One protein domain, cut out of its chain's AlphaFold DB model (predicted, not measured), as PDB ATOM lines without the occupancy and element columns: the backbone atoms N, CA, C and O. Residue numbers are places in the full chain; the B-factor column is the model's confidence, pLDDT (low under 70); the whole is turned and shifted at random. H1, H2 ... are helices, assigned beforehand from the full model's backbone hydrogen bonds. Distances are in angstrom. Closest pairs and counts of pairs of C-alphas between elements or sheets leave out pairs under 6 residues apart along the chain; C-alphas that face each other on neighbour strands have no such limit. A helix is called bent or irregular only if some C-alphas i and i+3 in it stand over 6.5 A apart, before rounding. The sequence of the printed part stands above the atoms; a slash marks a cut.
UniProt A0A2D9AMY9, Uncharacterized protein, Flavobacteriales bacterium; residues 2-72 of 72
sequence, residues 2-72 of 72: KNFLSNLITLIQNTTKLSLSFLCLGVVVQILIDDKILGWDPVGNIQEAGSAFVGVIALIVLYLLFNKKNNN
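What this domain is: This is residues 2 to 72 of the 72 residues of an uncharacterized protein of Flavobacteriales bacterium (UniProt A0A2D9AMY9). A long helix, H1, and a second, shorter one, H3, make a wide, open V; they do not meet directly, and the corner between them is made by a loop, residues 34 to 41, and the small helix H2. From H2, which packs on the last third of H1, H3 folds back toward the level where H1 began, so that residues 2 to 21 of H1 and residues 55 to 72 stick out as two free arms with an empty gap between them. The printed part has 71 residues with three named helices, H1, H2 and H3 in that order along the chain, and no named strand; the class is all helix. The whole is loose, with a radius of gyration of the C-alphas of 16.0 A, and the C-alphas span 43 by 30 by 20 A.

How they stand to each other: H1, residues 2 to 33, touches H2, residues 42 to 48, with residues 23 to 31 alone. The closest C-alphas of the two are those of Val 27 and Val 43, 5.6 A apart. Their lines are about perpendicular, at 87 degrees. H3, residues 50 to 70, is close to H2 but not clearly touching it; their closest C-alphas, those of Ile 46 and Phe 53, are 7.0 A apart. The lines of H2 and H3 are about perpendicular, at 75 degrees. H1 and H3 are apart. In H1 and H2 every pair of O i and N i+4 is within hydrogen-bond range; in H3 16 of 17 are.

Where its parts are: H1 begins at C-alpha 2, at (218.795, 5.778, 251.096), and measures 46.1 A to C-alpha 33, at (199.137, 0.398, 209.702). H2 runs from Pro 42 to Glu 48. H3 measures 31.4 A from Gly 50 to Asn 70, whose C-alpha is at (195.597, -9.512, 250.641). No helix is bent or irregular.

The domain as a whole: The two C-alphas farthest apart are those of Lys 2 and Asp 34, at 46.9 A, while the C-alphas of Lys 2 and Asn 72 are 30.2 A apart. The printed part has no cut and ends at residue 72, the chain's last residue. The link from H1 to H2, with 8 residues, is short, and the link from H2 to H3, with 1 residue, is tight; no link is long. Residues 47 to 52, of which 50 to 52 belong to H3, stand free. The mean pLDDT of the printed part is 85.5, and residues 69 to 72 are under 70.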
ATOM      1  N   LYS A   2     220.199   6.242 251.207       73.81
ATOM      2  CA  LYS A   2     218.795   5.778 251.096       73.81
ATOM      3  C   LYS A   2     217.924   6.624 250.149       73.81
ATOM      4  O   LYS A   2     217.253   6.059 249.297       73.81
ATOM      5  N   ASN A   3     218.028   7.952 250.223       82.56
ATOM      6  CA  ASN A   3     217.229   8.864 249.388       82.56
ATOM      7  C   ASN A   3     217.615   8.843 247.897       82.56
ATOM      8  O   ASN A   3     216.798   9.131 247.033       82.56
ATOM      9  N   PHE A   4     218.865   8.495 247.577       90.12
ATOM     10  CA  PHE A   4     219.304   8.366 246.186       90.12
ATOM     11  C   PHE A   4     218.758   7.076 245.567       90.12
ATOM     12  O   PHE A   4     218.211   7.098 244.470       90.12
ATOM     13  N   LEU A   5     218.830   5.968 246.315       90.31
ATOM     14  CA  LEU A   5     218.264   4.684 245.897       90.31
ATOM     15  C   LEU A   5     216.741   4.760 245.726       90.31
ATOM     16  O   LEU A   5     216.226   4.267 244.728       90.31
ATOM     17  N   SER A   6     216.020   5.415 246.644       90.88
ATOM     18  CA  SER A   6     214.566   5.583 246.515       90.88
ATOM     19  C   SER A   6     214.187   6.399 245.279       90.88
ATOM     20  O   SER A   6     213.242   6.044 244.573       90.88
ATOM     21  N   ASN A   7     214.943   7.455 244.974       93.12
ATOM     22  CA  ASN A   7     214.698   8.269 243.789       93.12
ATOM     23  C   ASN A   7     214.977   7.482 242.507       93.12
ATOM     24  O   ASN A   7     214.159   7.520 241.593       93.12
ATOM     25  N   LEU A   8     216.069   6.710 242.462       94.50
ATOM     26  CA  LEU A   8     216.389   5.840 241.328       94.50
ATOM     27  C   LEU A   8     215.277   4.814 241.075       94.50
ATOM     28  O   LEU A   8     214.814   4.679 239.945       94.50
ATOM     29  N   ILE A   9     214.809   4.132 242.127       92.25
ATOM     30  CA  ILE A   9     213.717   3.151 242.032       92.25
ATOM     31  C   ILE A   9     212.453   3.813 241.480       92.25
ATOM     32  O   ILE A   9     211.828   3.278 240.568       92.25
ATOM     33  N   THR A  10     212.101   4.994 241.990       93.25
ATOM     34  CA  THR A  10     210.916   5.739 241.537       93.25
ATOM     35  C   THR A  10     211.036   6.135 240.063       93.25
ATOM     36  O   THR A  10     210.071   6.042 239.306       93.25
ATOM     37  N   LEU A  11     212.234   6.535 239.636       94.19
ATOM     38  CA  LEU A  11     212.517   6.923 238.258       94.19
ATOM     39  C   LEU A  11     212.411   5.716 237.320       94.19
ATOM     40  O   LEU A  11     211.721   5.799 236.311       94.19
ATOM     41  N   ILE A  12     212.989   4.571 237.699       93.44
ATOM     42  CA  ILE A  12     212.844   3.311 236.956       93.44
ATOM     43  C   ILE A  12     211.367   2.927 236.856       93.44
ATOM     44  O   ILE A  12     210.887   2.676 235.758       93.44
ATOM     45  N   GLN A  13     210.619   2.952 237.961       91.38
ATOM     46  CA  GLN A  13     209.192   2.619 237.957       91.38
ATOM     47  C   GLN A  13     208.385   3.522 237.018       91.38
ATOM     48  O   GLN A  13     207.544   3.030 236.263       91.38
ATOM     49  N   ASN A  14     208.630   4.832 237.047       90.25
ATOM     50  CA  ASN A  14     207.930   5.776 236.181       90.25
ATOM     51  C   ASN A  14     208.319   5.604 234.711       90.25
ATOM     52  O   ASN A  14     207.435   5.571 233.855       90.25
ATOM     53  N   THR A  15     209.606   5.424 234.418       91.50
ATOM     54  CA  THR A  15     210.078   5.164 233.055       91.50
ATOM     55  C   THR A  15     209.531   3.843 232.530       91.50
ATOM     56  O   THR A  15     209.044   3.807 231.410       91.50
ATOM     57  N   THR A  16     209.503   2.773 233.330       86.62
ATOM     58  CA  THR A  16     208.905   1.490 232.929       86.62
ATOM     59  C   THR A  16     207.418   1.634 232.616       86.62
ATOM     60  O   THR A  16     206.965   1.102 231.605       86.62
ATOM     61  N   LYS A  17     206.655   2.379 233.432       86.38
ATOM     62  CA  LYS A  17     205.239   2.666 233.143       86.38
ATOM     63  C   LYS A  17     205.078   3.405 231.817       86.38
ATOM     64  O   LYS A  17     204.224   3.038 231.019       86.38
ATOM     65  N   LEU A  18     205.909   4.420 231.578       90.75
ATOM     66  CA  LEU A  18     205.887   5.187 230.338       90.75
ATOM     67  C   LEU A  18     206.233   4.306 229.131       90.75
ATOM     68  O   LEU A  18     205.483   4.282 228.160       90.75
ATOM     69  N   SER A  19     207.317   3.533 229.221       87.38
ATOM     70  CA  SER A  19     207.742   2.596 228.183       87.38
ATOM     71  C   SER A  19     206.671   1.556 227.875       87.38
ATOM     72  O   SER A  19     206.471   1.240 226.708       87.38
ATOM     73  N   LEU A  20     205.949   1.053 228.883       86.75
ATOM     74  CA  LEU A  20     204.839   0.125 228.669       86.75
ATOM     75  C   LEU A  20     203.698   0.789 227.890       86.75
ATOM     76  O   LEU A  20     203.211   0.206 226.926       86.75
ATOM     77  N   SER A  21     203.308   2.014 228.251       86.19
ATOM     78  CA  SER A  21     202.297   2.766 227.497       86.19
ATOM     79  C   SER A  21     202.716   2.990 226.040       86.19
ATOM     80  O   SER A  21     201.907   2.793 225.136       86.19
ATOM     81  N   PHE A  22     203.984   3.344 225.799       90.75
ATOM     82  CA  PHE A  22     204.532   3.485 224.446       90.75
ATOM     83  C   PHE A  22     204.590   2.157 223.688       90.75
ATOM     84  O   PHE A  22     204.275   2.136 222.502       90.75
ATOM     85  N   LEU A  23     204.939   1.051 224.352       89.06
ATOM     86  CA  LEU A  23     204.920  -0.291 223.767       89.06
ATOM     87  C   LEU A  23     203.499  -0.669 223.333       89.06
ATOM     88  O   LEU A  23     203.301  -1.067 222.193       89.06
ATOM     89  N   CYS A  24     202.504  -0.496 224.208       89.12
ATOM     90  CA  CYS A  24     201.106  -0.785 223.884       89.12
ATOM     91  C   CYS A  24     200.598   0.082 222.727       89.12
ATOM     92  O   CYS A  24     199.946  -0.432 221.822       89.12
ATOM     93  N   LEU A  25     200.924   1.377 222.728       92.19
ATOM     94  CA  LEU A  25     200.565   2.273 221.631       92.19
ATOM     95  C   LEU A  25     201.253   1.857 220.326       92.19
ATOM     96  O   LEU A  25     200.593   1.790 219.295       92.19
ATOM     97  N   GLY A  26     202.541   1.513 220.377       91.00
ATOM     98  CA  GLY A  26     203.294   1.004 219.235       91.00
ATOM     99  C   GLY A  26     202.691  -0.276 218.660       91.00
ATOM    100  O   GLY A  26     202.498  -0.365 217.456       91.00
ATOM    101  N   VAL A  27     202.303  -1.232 219.508       91.19
ATOM    102  CA  VAL A  27     201.619  -2.463 219.076       91.19
ATOM    103  C   VAL A  27     200.311  -2.144 218.352       91.19
ATOM    104  O   VAL A  27     200.081  -2.648 217.257       91.19
ATOM    105  N   VAL A  28     199.463  -1.287 218.931       92.12
ATOM    106  CA  VAL A  28     198.173  -0.924 218.320       92.12
ATOM    107  C   VAL A  28     198.378  -0.217 216.983       92.12
ATOM    108  O   VAL A  28     197.747  -0.580 215.996       92.12
ATOM    109  N   VAL A  29     199.271   0.773 216.934       93.81
ATOM    110  CA  VAL A  29     199.559   1.526 215.707       93.81
ATOM    111  C   VAL A  29     200.130   0.609 214.625       93.81
ATOM    112  O   VAL A  29     199.706   0.711 213.479       93.81
ATOM    113  N   GLN A  30     201.022  -0.318 214.981       92.69
ATOM    114  CA  GLN A  30     201.603  -1.256 214.025       92.69
ATOM    115  C   GLN A  30     200.534  -2.186 213.443       92.69
ATOM    116  O   GLN A  30     200.508  -2.392 212.237       92.69
ATOM    117  N   ILE A  31     199.615  -2.695 214.273       92.69
ATOM    118  CA  ILE A  31     198.490  -3.525 213.809       92.69
ATOM    119  C   ILE A  31     197.575  -2.745 212.856       92.69
ATOM    120  O   ILE A  31     197.064  -3.313 211.898       92.69
ATOM    121  N   LEU A  32     197.345  -1.454 213.114       94.12
ATOM    122  CA  LEU A  32     196.466  -0.629 212.278       94.12
ATOM    123  C   LEU A  32     197.091  -0.252 210.932       94.12
ATOM    124  O   LEU A  32     196.369  -0.132 209.946       94.12
ATOM    125  N   ILE A  33     198.402  -0.009 210.908       93.81
ATOM    126  CA  ILE A  33     199.137   0.398 209.702       93.81
ATOM    127  C   ILE A  33     199.597  -0.826 208.889       93.81
ATOM    128  O   ILE A  33     199.821  -0.696 207.691       93.81
ATOM    129  N   ASP A  34     199.696  -1.997 209.528       89.81
ATOM    130  CA  ASP A  34     200.214  -3.254 208.965       89.81
ATOM    131  C   ASP A  34     201.656  -3.137 208.426       89.81
ATOM    132  O   ASP A  34     202.074  -3.839 207.509       89.81
ATOM    133  N   ASP A  35     202.439  -2.225 209.012       92.50
ATOM    134  CA  ASP A  35     203.852  -2.009 208.694       92.50
ATOM    135  C   ASP A  35     204.621  -1.508 209.928       92.50
ATOM    136  O   ASP A  35     204.043  -1.020 210.906       92.50
ATOM    137  N   LYS A  36     205.950  -1.626 209.892       91.06
ATOM    138  CA  LYS A  36     206.856  -1.214 210.968       91.06
ATOM    139  C   LYS A  36     206.794   0.292 211.195       91.06
ATOM    140  O   LYS A  36     206.863   1.100 210.270       91.06
ATOM    141  N   ILE A  37     206.782   0.691 212.463       90.19
ATOM    142  CA  ILE A  37     206.738   2.103 212.847       90.19
ATOM    143  C   ILE A  37     208.167   2.635 212.862       90.19
ATOM    144  O   ILE A  37     208.906   2.393 213.811       90.19
ATOM    145  N   LEU A  38     208.580   3.367 211.825       88.31
ATOM    146  CA  LEU A  38     209.926   3.965 211.753       88.31
ATOM    147  C   LEU A  38     211.059   2.930 211.948       88.31
ATOM    148  O   LEU A  38     212.063   3.203 212.603       88.31
ATOM    149  N   GLY A  39     210.882   1.714 211.416       87.75
ATOM    150  CA  GLY A  39     211.833   0.605 211.574       87.75
ATOM    151  C   GLY A  39     211.738  -0.146 212.909       87.75
ATOM    152  O   GLY A  39     212.422  -1.152 213.087       87.75
ATOM    153  N   TRP A  40     210.875   0.293 213.827       90.69
ATOM    154  CA  TRP A  40     210.544  -0.429 215.050       90.69
ATOM    155  C   TRP A  40     209.393  -1.414 214.808       90.69
ATOM    156  O   TRP A  40     208.364  -1.060 214.232       90.69
ATOM    157  N   ASP A  41     209.578  -2.653 215.267       92.56
ATOM    158  CA  ASP A  41     208.643  -3.773 215.102       92.56
ATOM    159  C   ASP A  41     208.208  -4.335 216.472       92.56
ATOM    160  O   ASP A  41     208.654  -5.408 216.889       92.56
ATOM    161  N   PRO A  42     207.401  -3.588 217.251       89.31
ATOM    162  CA  PRO A  42     206.961  -4.037 218.568       89.31
ATOM    163  C   PRO A  42     206.162  -5.347 218.541       89.31
ATOM    164  O   PRO A  42     206.299  -6.150 219.466       89.31
ATOM    165  N   VAL A  43     205.353  -5.591 217.507       89.75
ATOM    166  CA  VAL A  43     204.578  -6.835 217.360       89.75
ATOM    167  C   VAL A  43     205.508  -8.022 217.112       89.75
ATOM    168  O   VAL A  43     205.393  -9.029 217.813       89.75
ATOM    169  N   GLY A  44     206.458  -7.893 216.181       90.06
ATOM    170  CA  GLY A  44     207.459  -8.917 215.894       90.06
ATOM    171  C   GLY A  44     208.315  -9.244 217.114       90.06
ATOM    172  O   GLY A  44     208.479 -10.414 217.443       90.06
ATOM    173  N   ASN A  45     208.749  -8.230 217.872       87.94
ATOM    174  CA  ASN A  45     209.521  -8.426 219.105       87.94
ATOM    175  C   ASN A  45     208.758  -9.245 220.162       87.94
ATOM    176  O   ASN A  45     209.344 -10.071 220.862       87.94
ATOM    177  N   ILE A  46     207.447  -9.015 220.300       84.12
ATOM    178  CA  ILE A  46     206.599  -9.774 221.231       84.12
ATOM    179  C   ILE A  46     206.400 -11.210 220.732       84.12
ATOM    180  O   ILE A  46     206.440 -12.144 221.534       84.12
ATOM    181  N   GLN A  47     206.200 -11.397 219.424       84.94
ATOM    182  CA  GLN A  47     206.066 -12.725 218.821       84.94
ATOM    183  C   GLN A  47     207.359 -13.542 218.945       84.94
ATOM    184  O   GLN A  47     207.299 -14.720 219.292       84.94
ATOM    185  N   GLU A  48     208.517 -12.916 218.734       87.31
ATOM    186  CA  GLU A  48     209.837 -13.540 218.871       87.31
ATOM    187  C   GLU A  48     210.144 -13.918 220.328       87.31
ATOM    188  O   GLU A  48     210.686 -14.991 220.593       87.31
ATOM    189  N   ALA A  49     209.707 -13.098 221.292       82.50
ATOM    190  CA  ALA A  49     209.773 -13.446 222.713       82.50
ATOM    191  C   ALA A  49     208.894 -14.665 223.081       82.50
ATOM    192  O   ALA A  49     209.075 -15.274 224.142       82.50
ATOM    193  N   GLY A  50     207.961 -15.047 222.203       78.56
ATOM    194  CA  GLY A  50     207.243 -16.315 222.234       78.56
ATOM    195  C   GLY A  50     206.448 -16.570 223.517       78.56
ATOM    196  O   GLY A  50     205.952 -15.665 224.195       78.56
ATOM    197  N   SER A  51     206.319 -17.851 223.870       75.44
ATOM    198  CA  SER A  51     205.563 -18.311 225.045       75.44
ATOM    199  C   SER A  51     206.114 -17.785 226.375       75.44
ATOM    200  O   SER A  51     205.370 -17.702 227.354       75.44
ATOM    201  N   ALA A  52     207.388 -17.386 226.415       77.19
ATOM    202  CA  ALA A  52     208.010 -16.819 227.603       77.19
ATOM    203  C   ALA A  52     207.395 -15.461 227.973       77.19
ATOM    204  O   ALA A  52     207.120 -15.219 229.148       77.19
ATOM    205  N   PHE A  53     207.101 -14.601 226.991       77.12
ATOM    206  CA  PHE A  53     206.487 -13.294 227.244       77.12
ATOM    207  C   PHE A  53     205.073 -13.423 227.823       77.12
ATOM    208  O   PHE A  53     204.744 -12.803 228.836       77.12
ATOM    209  N   VAL A  54     204.258 -14.300 227.230       77.44
ATOM    210  CA  VAL A  54     202.904 -14.602 227.720       77.44
ATOM    211  C   VAL A  54     202.955 -15.216 229.122       77.44
ATOM    212  O   VAL A  54     202.176 -14.825 229.989       77.44
ATOM    213  N   GLY A  55     203.904 -16.125 229.370       77.88
ATOM    214  CA  GLY A  55     204.115 -16.736 230.682       77.88
ATOM    215  C   GLY A  55     204.457 -15.711 231.765       77.88
ATOM    216  O   GLY A  55     203.857 -15.733 232.839       77.88
ATOM    217  N   VAL A  56     205.358 -14.768 231.473       78.56
ATOM    218  CA  VAL A  56     205.732 -13.693 232.406       78.56
ATOM    219  C   VAL A  56     204.549 -12.763 232.681       78.56
ATOM    220  O   VAL A  56     204.280 -12.462 233.845       78.56
ATOM    221  N   ILE A  57     203.787 -12.360 231.655       82.00
ATOM    222  CA  ILE A  57     202.584 -11.536 231.854       82.00
ATOM    223  C   ILE A  57     201.535 -12.276 232.691       82.00
ATOM    224  O   ILE A  57     200.987 -11.689 233.622       82.00
ATOM    225  N   ALA A  58     201.286 -13.560 232.424       83.19
ATOM    226  CA  ALA A  58     200.344 -14.359 233.205       83.19
ATOM    227  C   ALA A  58     200.749 -14.436 234.687       83.19
ATOM    228  O   ALA A  58     199.906 -14.266 235.568       83.19
ATOM    229  N   LEU A  59     202.043 -14.616 234.969       83.69
ATOM    230  CA  LEU A  59     202.585 -14.677 236.329       83.69
ATOM    231  C   LEU A  59     202.472 -13.323 237.050       83.69
ATOM    232  O   LEU A  59     202.093 -13.274 238.221       83.69
ATOM    233  N   ILE A  60     202.718 -12.217 236.339       83.69
ATOM    234  CA  ILE A  60     202.532 -10.852 236.856       83.69
ATOM    235  C   ILE A  60     201.055 -10.578 237.160       83.69
ATOM    236  O   ILE A  60     200.736 -10.079 238.239       83.69
ATOM    237  N   VAL A  61     200.138 -10.922 236.251       84.50
ATOM    238  CA  VAL A  61     198.689 -10.753 236.465       84.50
ATOM    239  C   VAL A  61     198.218 -11.587 237.657       84.50
ATOM    240  O   VAL A  61     197.479 -11.079 238.502       84.50
ATOM    241  N   LEU A  62     198.687 -12.832 237.774       87.25
ATOM    242  CA  LEU A  62     198.381 -13.703 238.906       87.25
ATOM    243  C   LEU A  62     198.890 -13.104 240.227       87.25
ATOM    244  O   LEU A  62     198.146 -13.062 241.206       87.25
ATOM    245  N   TYR A  63     200.123 -12.585 240.241       85.56
ATOM    246  CA  TYR A  63     200.692 -11.883 241.393       85.56
ATOM    247  C   TYR A  63     199.856 -10.660 241.787       85.56
ATOM    248  O   TYR A  63     199.521 -10.497 242.961       85.56
ATOM    249  N   LEU A  64     199.462  -9.826 240.819       83.19
ATOM    250  CA  LEU A  64     198.627  -8.646 241.062       83.19
ATOM    251  C   LEU A  64     197.253  -9.022 241.634       83.19
ATOM    252  O   LEU A  64     196.782  -8.367 242.566       83.19
ATOM    253  N   LEU A  65     196.629 -10.087 241.121       84.62
ATOM    254  CA  LEU A  65     195.364 -10.614 241.639       84.62
ATOM    255  C   LEU A  65     195.509 -11.079 243.099       84.62
ATOM    256  O   LEU A  65     194.666 -10.760 243.939       84.62
ATOM    257  N   PHE A  66     196.601 -11.779 243.413       84.50
ATOM    258  CA  PHE A  66     196.891 -12.263 244.763       84.50
ATOM    259  C   PHE A  66     197.153 -11.116 245.749       84.50
ATOM    260  O   PHE A  66     196.609 -11.104 246.853       84.50
ATOM    261  N   ASN A  67     197.929 -10.110 245.340       81.25
ATOM    262  CA  ASN A  67     198.228  -8.950 246.181       81.25
ATOM    263  C   ASN A  67     197.001  -8.054 246.402       81.25
ATOM    264  O   ASN A  67     196.844  -7.474 247.474       81.25
ATOM    265  N   LYS A  68     196.101  -7.965 245.415       72.88
ATOM    266  CA  LYS A  68     194.821  -7.265 245.569       72.88
ATOM    267  C   LYS A  68     193.902  -7.962 246.578       72.88
ATOM    268  O   LYS A  68     193.180  -7.278 247.290       72.88
ATOM    269  N   LYS A  69     193.952  -9.296 246.672       63.69
ATOM    270  CA  LYS A  69     193.195 -10.072 247.667       63.69
ATOM    271  C   LYS A  69     193.703  -9.871 249.102       63.69
ATOM    272  O   LYS A  69     192.890  -9.882 250.010       63.69
ATOM    273  N   ASN A  70     195.009  -9.685 249.303       59.75
ATOM    274  CA  ASN A  70     195.597  -9.512 250.641       59.75
ATOM    275  C   ASN A  70     195.446  -8.096 251.231       59.75
ATOM    276  O   ASN A  70     195.701  -7.917 252.417       59.75
ATOM    277  N   ASN A  71     195.075  -7.097 250.424       53.88
ATOM    278  CA  ASN A  71     194.887  -5.703 250.857       53.88
ATOM    279  C   ASN A  71     193.406  -5.314 251.078       53.88
ATOM    280  O   ASN A  71     193.124  -4.130 251.259       53.88
ATOM    281  N   ASN A  72     192.484  -6.284 251.046       45.94
ATOM    282  CA  ASN A  72     191.061  -6.146 251.391       45.94
ATOM    283  C   ASN A  72     190.745  -6.981 252.635       45.94
ATOM    284  O   ASN A  72     189.802  -6.596 253.357       45.94
TER     285      ASN A  72